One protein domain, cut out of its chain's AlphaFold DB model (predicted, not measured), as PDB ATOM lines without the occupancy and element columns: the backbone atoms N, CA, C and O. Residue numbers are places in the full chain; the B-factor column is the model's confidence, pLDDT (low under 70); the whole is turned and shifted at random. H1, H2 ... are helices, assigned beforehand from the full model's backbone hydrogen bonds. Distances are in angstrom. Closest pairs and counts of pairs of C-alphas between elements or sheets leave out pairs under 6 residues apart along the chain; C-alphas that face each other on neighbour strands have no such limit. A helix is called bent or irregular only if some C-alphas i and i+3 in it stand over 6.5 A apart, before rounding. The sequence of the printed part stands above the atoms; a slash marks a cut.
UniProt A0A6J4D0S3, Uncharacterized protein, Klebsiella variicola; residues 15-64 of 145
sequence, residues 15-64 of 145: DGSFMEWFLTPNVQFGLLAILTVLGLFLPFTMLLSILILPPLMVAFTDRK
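Overview. This is residues 15 to 64 of the 145 residues of an uncharacterized protein of Klebsiella variicola (UniProt A0A6J4D0S3). The model is a long helical hairpin: H2 runs out, the chain turns tightly at residues 42 to 43, and the bent helix H3 folds back, meeting H2 near the turn through H3a and separating from it along H3b. The short helix H1 lies before H2, at the end of the rod away from that turn. The printed part has 50 residues with three named helices, in the order H1, H2, H3, and no named strand; its class is all helix. It is only just loose, close to compact, with a radius of gyration of the C-alphas of 12.0 A, and spans 37 by 16 by 13 A.

Along the chain. H1 is residues 18 to 22, 6.0 A long, beginning at C-alpha 18 (199.881, 244.602, 212.564). H2 is residues 25 to 41, 25.1 A long, ending at C-alpha 41 (196.813, 260.441, 237.035). H3, residues 44 to 61, was assigned as one helix by its hydrogen bonds but is bent, with C-alphas 51 and 54 6.7 A apart. Its arms are H3a, residues 44 to 51, 11.7 A, and H3b, residues 54 to 61, 10.4 A, ending at C-alpha 61 (185.654, 237.886, 221.074).

Arrangement. H1 and H2 are close but not clearly touching; their closest C-alphas, of Phe 22 and Gln 28, are 7.1 A apart. H2 touches H3a with residues 35 to 39 alone, the closest C-alphas being those of Gly 39 and Thr 45 at 5.2 A. This helical hairpin runs opposite ways at a steep tilt of 36 degrees, only just past shallow. H3a and H3b stand at a steep tilt of 48 degrees. H2 and H3b are only just apart, at 8.3 A between closest C-alphas; H1 is apart from both arms. In H1 and H3b every O i to N i+4 pair is within hydrogen-bond range, against 12 of 13 in H2 and 3 of 4 in H3a.

Size, cuts and confidence. The outline is a rod, and the C-alphas farthest apart, of Asp 15 and Phe 41, are 37.4 A apart. The printed part has no cut, and both links are tight. Mean pLDDT of the printed part is 79.1, with residues 15 to 16 and 63 to 64 under 70.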
ATOM      1  N   ASP A  15     199.030 236.100 209.105       59.75
ATOM      2  CA  ASP A  15     199.547 236.929 208.020       59.75
ATOM      3  C   ASP A  15     200.611 237.915 208.542       59.75
ATOM      4  O   ASP A  15     201.137 238.736 207.792       59.75
ATOM      5  N   GLY A  16     200.940 237.851 209.842       61.47
ATOM      6  CA  GLY A  16     201.908 238.728 210.499       61.47
ATOM      7  C   GLY A  16     201.440 240.181 210.501       61.47
ATOM      8  O   GLY A  16     202.230 241.095 210.729       61.47
ATOM      9  N   SER A  17     200.155 240.398 210.213       76.69
ATOM     10  CA  SER A  17     199.571 241.718 210.074       76.69
ATOM     11  C   SER A  17     199.606 242.439 211.415       76.69
ATOM     12  O   SER A  17     199.345 241.850 212.467       76.69
ATOM     13  N   PHE A  18     199.877 243.743 211.380       75.50
ATOM     14  CA  PHE A  18     199.881 244.602 212.564       75.50
ATOM     15  C   PHE A  18     198.603 244.446 213.401       75.50
ATOM     16  O   PHE A  18     198.662 244.423 214.628       75.50
ATOM     17  N   MET A  19     197.454 244.269 212.739       72.94
ATOM     18  CA  MET A  19     196.176 244.016 213.407       72.94
ATOM     19  C   MET A  19     196.189 242.715 214.216       72.94
ATOM     20  O   MET A  19     195.685 242.693 215.330       72.94
ATOM     21  N   GLU A  20     196.790 241.636 213.715       74.44
ATOM     22  CA  GLU A  20     196.870 240.367 214.450       74.44
ATOM     23  C   GLU A  20     197.779 240.471 215.674       74.44
ATOM     24  O   GLU A  20     197.431 239.936 216.731       74.44
ATOM     25  N   TRP A  21     198.894 241.198 215.536       79.56
ATOM     26  CA  TRP A  21     199.818 241.500 216.628       79.56
ATOM     27  C   TRP A  21     199.158 242.370 217.704       79.56
ATOM     28  O   TRP A  21     199.189 242.006 218.880       79.56
ATOM     29  N   PHE A  22     198.496 243.461 217.312       81.25
ATOM     30  CA  PHE A  22     197.772 244.348 218.226       81.25
ATOM     31  C   PHE A  22     196.634 243.618 218.943       81.25
ATOM     32  O   PHE A  22     196.388 243.824 220.130       81.25
ATOM     33  N   LEU A  23     195.985 242.696 218.232       78.25
ATOM     34  CA  LEU A  23     194.942 241.848 218.775       78.25
ATOM     35  C   LEU A  23     195.507 240.634 219.573       78.25
ATOM     36  O   LEU A  23     194.794 239.665 219.815       78.25
ATOM     37  N   THR A  24     196.780 240.609 219.978       80.19
ATOM     38  CA  THR A  24     197.326 239.523 220.820       80.19
ATOM     39  C   THR A  24     196.907 239.720 222.283       80.19
ATOM     40  O   THR A  24     197.023 240.845 222.773       80.19
ATOM     41  N   PRO A  25     196.500 238.666 223.028       77.94
ATOM     42  CA  PRO A  25     196.017 238.806 224.409       77.94
ATOM     43  C   PRO A  25     196.995 239.570 225.310       77.94
ATOM     44  O   PRO A  25     196.605 240.484 226.028       77.94
ATOM     45  N   ASN A  26     198.289 239.268 225.201       81.88
ATOM     46  CA  ASN A  26     199.330 239.893 226.019       81.88
ATOM     47  C   ASN A  26     199.458 241.403 225.763       81.88
ATOM     48  O   ASN A  26     199.590 242.181 226.706       81.88
ATOM     49  N   VAL A  27     199.389 241.826 224.496       85.44
ATOM     50  CA  VAL A  27     199.451 243.247 224.105       85.44
ATOM     51  C   VAL A  27     198.213 243.979 224.610       85.44
ATOM     52  O   VAL A  27     198.302 245.095 225.115       85.44
ATOM     53  N   GLN A  28     197.066 243.312 224.548       82.25
ATOM     54  CA  GLN A  28     195.794 243.834 225.010       82.25
ATOM     55  C   GLN A  28     195.748 244.076 226.522       82.25
ATOM     56  O   GLN A  28     195.331 245.146 226.966       82.25
ATOM     57  N   PHE A  29     196.208 243.098 227.309       82.69
ATOM     58  CA  PHE A  29     196.321 243.230 228.760       82.69
ATOM     59  C   PHE A  29     197.327 244.319 229.141       82.69
ATOM     60  O   PHE A  29     197.062 245.096 230.056       82.69
ATOM     61  N   GLY A  30     198.434 244.435 228.400       86.44
ATOM     62  CA  GLY A  30     199.390 245.530 228.564       86.44
ATOM     63  C   GLY A  30     198.765 246.902 228.297       86.44
ATOM     64  O   GLY A  30     198.901 247.809 229.115       86.44
ATOM     65  N   LEU A  31     198.017 247.046 227.198       85.00
ATOM     66  CA  LEU A  31     197.327 248.289 226.845       85.00
ATOM     67  C   LEU A  31     196.300 248.692 227.918       85.00
ATOM     68  O   LEU A  31     196.257 249.850 228.327       85.00
ATOM     69  N   LEU A  32     195.512 247.728 228.403       83.38
ATOM     70  CA  LEU A  32     194.540 247.914 229.483       83.38
ATOM     71  C   LEU A  32     195.198 248.371 230.788       83.38
ATOM     72  O   LEU A  32     194.734 249.328 231.410       83.38
ATOM     73  N   ALA A  33     196.290 247.721 231.190       85.00
ATOM     74  CA  ALA A  33     197.043 248.089 232.384       85.00
ATOM     75  C   ALA A  33     197.598 249.518 232.279       85.00
ATOM     76  O   ALA A  33     197.424 250.315 233.199       85.00
ATOM     77  N   ILE A  34     198.187 249.871 231.131       86.00
ATOM     78  CA  ILE A  34     198.732 251.211 230.872       86.00
ATOM     79  C   ILE A  34     197.627 252.272 230.938       86.00
ATOM     80  O   ILE A  34     197.794 253.277 231.627       86.00
ATOM     81  N   LEU A  35     196.482 252.037 230.286       83.19
ATOM     82  CA  LEU A  35     195.352 252.971 230.322       83.19
ATOM     83  C   LEU A  35     194.774 253.141 231.730       83.19
ATOM     84  O   LEU A  35     194.377 254.243 232.093       83.19
ATOM     85  N   THR A  36     194.756 252.079 232.534       81.56
ATOM     86  CA  THR A  36     194.239 252.129 233.909       81.56
ATOM     87  C   THR A  36     195.177 252.925 234.820       81.56
ATOM     88  O   THR A  36     194.716 253.755 235.600       81.56
ATOM     89  N   VAL A  37     196.495 252.740 234.681       85.56
ATOM     90  CA  VAL A  37     197.504 253.508 235.431       85.56
ATOM     91  C   VAL A  37     197.488 254.982 235.020       85.56
ATOM     92  O   VAL A  37     197.487 255.852 235.884       85.56
ATOM     93  N   LEU A  38     197.398 255.286 233.722       83.50
ATOM     94  CA  LEU A  38     197.238 256.662 233.231       83.50
ATOM     95  C   LEU A  38     195.915 257.297 233.685       83.50
ATOM     96  O   LEU A  38     195.896 258.486 233.995       83.50
ATOM     97  N   GLY A  39     194.847 256.502 233.800       80.69
ATOM     98  CA  GLY A  39     193.542 256.897 234.340       80.69
ATOM     99  C   GLY A  39     193.584 257.415 235.769       80.69
ATOM    100  O   GLY A  39     192.811 258.309 236.106       80.69
ATOM    101  N   LEU A  40     194.509 256.908 236.587       79.69
ATOM    102  CA  LEU A  40     194.696 257.368 237.965       79.69
ATOM    103  C   LEU A  40     195.304 258.773 238.035       79.69
ATOM    104  O   LEU A  40     194.986 259.529 238.949       79.69
ATOM    105  N   PHE A  41     196.161 259.130 237.076       81.94
ATOM    106  CA  PHE A  41     196.813 260.441 237.035       81.94
ATOM    107  C   PHE A  41     196.033 261.464 236.200       81.94
ATOM    108  O   PHE A  41     196.043 262.651 236.517       81.94
ATOM    109  N   LEU A  42     195.361 261.025 235.131       82.38
ATOM    110  CA  LEU A  42     194.602 261.877 234.219       82.38
ATOM    111  C   LEU A  42     193.179 261.324 234.020       82.38
ATOM    112  O   LEU A  42     192.997 260.391 233.227       82.38
ATOM    113  N   PRO A  43     192.144 261.948 234.619       77.56
ATOM    114  CA  PRO A  43     190.766 261.451 234.545       77.56
ATOM    115  C   PRO A  43     190.201 261.462 233.117       77.56
ATOM    116  O   PRO A  43     189.288 260.706 232.797       77.56
ATOM    117  N   PHE A  44     190.772 262.269 232.220       79.69
ATOM    118  CA  PHE A  44     190.389 262.303 230.807       79.69
ATOM    119  C   PHE A  44     190.621 260.962 230.088       79.69
ATOM    120  O   PHE A  44     189.872 260.593 229.183       79.69
ATOM    121  N   THR A  45     191.626 260.191 230.508       79.00
ATOM    122  CA  THR A  45     191.964 258.918 229.852       79.00
ATOM    123  C   THR A  45     190.941 257.806 230.133       79.00
ATOM    124  O   THR A  45     190.833 256.874 229.337       79.00
ATOM    125  N   MET A  46     190.104 257.951 231.170       73.94
ATOM    126  CA  MET A  46     188.976 257.047 231.457       73.94
ATOM    127  C   MET A  46     187.827 257.179 230.449       73.94
ATOM    128  O   MET A  46     187.177 256.200 230.087       73.94
ATOM    129  N   LEU A  47     187.578 258.389 229.945       82.44
ATOM    130  CA  LEU A  47     186.577 258.591 228.893       82.44
ATOM    131  C   LEU A  47     187.045 257.961 227.577       82.44
ATOM    132  O   LEU A  47     186.264 257.336 226.861       82.44
ATOM    133  N   LEU A  48     188.346 258.063 227.294       80.69
ATOM    134  CA  LEU A  48     188.957 257.452 226.120       80.69
ATOM    135  C   LEU A  48     188.955 255.914 226.202       80.69
ATOM    136  O   LEU A  48     188.698 255.249 225.197       80.69
ATOM    137  N   SER A  49     189.173 255.335 227.390       77.62
ATOM    138  CA  SER A  49     189.133 253.878 227.580       77.62
ATOM    139  C   SER A  49     187.751 253.297 227.291       77.62
ATOM    140  O   SER A  49     187.644 252.262 226.634       77.62
ATOM    141  N   ILE A  50     186.689 253.978 227.727       82.06
ATOM    142  CA  ILE A  50     185.299 253.566 227.480       82.06
ATOM    143  C   ILE A  50     184.967 253.550 225.985       82.06
ATOM    144  O   ILE A  50     184.191 252.706 225.549       82.06
ATOM    145  N   LEU A  51     185.566 254.435 225.187       84.88
ATOM    146  CA  LEU A  51     185.323 254.474 223.747       84.88
ATOM    147  C   LEU A  51     186.090 253.377 222.988       84.88
ATOM    148  O   LEU A  51     185.567 252.798 222.038       84.88
ATOM    149  N   ILE A  52     187.329 253.086 223.396       82.38
ATOM    150  CA  ILE A  52     188.242 252.201 222.652       82.38
ATOM    151  C   ILE A  52     188.081 250.724 223.044       82.38
ATOM    152  O   ILE A  52     188.209 249.839 222.196       82.38
ATOM    153  N   LEU A  53     187.799 250.424 224.313       80.88
ATOM    154  CA  LEU A  53     187.799 249.046 224.815       80.88
ATOM    155  C   LEU A  53     186.630 248.179 224.329       80.88
ATOM    156  O   LEU A  53     186.894 247.027 223.987       80.88
ATOM    157  N   PRO A  54     185.372 248.658 224.249       83.56
ATOM    158  CA  PRO A  54     184.266 247.841 223.755       83.56
ATOM    159  C   PRO A  54     184.470 247.305 222.329       83.56
ATOM    160  O   PRO A  54     184.359 246.090 222.152       83.56
ATOM    161  N   PRO A  55     184.822 248.119 221.309       81.75
ATOM    162  CA  PRO A  55     185.059 247.588 219.968       81.75
ATOM    163  C   PRO A  55     186.271 246.654 219.932       81.75
ATOM    164  O   PRO A  55     186.259 245.672 219.190       81.75
ATOM    165  N   LEU A  56     187.285 246.900 220.767       80.62
ATOM    166  CA  LEU A  56     188.421 245.997 220.897       80.62
ATOM    167  C   LEU A  56     187.989 244.648 221.494       80.62
ATOM    168  O   LEU A  56     188.314 243.607 220.941       80.62
ATOM    169  N   MET A  57     187.201 244.633 222.570       79.06
ATOM    170  CA  MET A  57     186.674 243.398 223.160       79.06
ATOM    171  C   MET A  57     185.799 242.617 222.184       79.06
ATOM    172  O   MET A  57     185.924 241.395 222.102       79.06
ATOM    173  N   VAL A  58     184.975 243.301 221.388       83.62
ATOM    174  CA  VAL A  58     184.211 242.668 220.305       83.62
ATOM    175  C   VAL A  58     185.153 242.055 219.267       83.62
ATOM    176  O   VAL A  58     184.990 240.887 218.930       83.62
ATOM    177  N   ALA A  59     186.181 242.784 218.816       78.56
ATOM    178  CA  ALA A  59     187.159 242.277 217.848       78.56
ATOM    179  C   ALA A  59     187.949 241.062 218.366       78.56
ATOM    180  O   ALA A  59     188.296 240.165 217.598       78.56
ATOM    181  N   PHE A  60     188.219 241.013 219.669       74.81
ATOM    182  CA  PHE A  60     188.859 239.870 220.312       74.81
ATOM    183  C   PHE A  60     187.918 238.685 220.501       74.81
ATOM    184  O   PHE A  60     188.326 237.552 220.274       74.81
ATOM    185  N   THR A  61     186.668 238.935 220.882       74.69
ATOM    186  CA  THR A  61     185.654 237.886 221.074       74.69
ATOM    187  C   THR A  61     185.235 237.264 219.743       74.69
ATOM    188  O   THR A  61     184.949 236.074 219.680       74.69
ATOM    189  N   ASP A  62     185.258 238.038 218.654       72.69
ATOM    190  CA  ASP A  62     184.993 237.541 217.300       72.69
ATOM    191  C   ASP A  62     186.189 236.758 216.715       72.69
ATOM    192  O   ASP A  62     186.111 236.226 215.603       72.69
ATOM    193  N   ARG A  63     187.301 236.618 217.464       68.75
ATOM    194  CA  ARG A  63     188.345 235.656 217.102       68.75
ATOM    195  C   ARG A  63     187.777 234.253 217.196       68.75
ATOM    196  O   ARG A  63     187.309 233.791 218.233       68.75
ATOM    197  N   LYS A  64     187.890 233.538 216.088       63.03
ATOM    198  CA  LYS A  64     187.432 232.162 215.991       63.03
ATOM    199  C   LYS A  64     188.306 231.257 216.853       63.03
ATOM    200  O   LYS A  64     189.423 230.918 216.462       63.03
TER     201      LYS A  64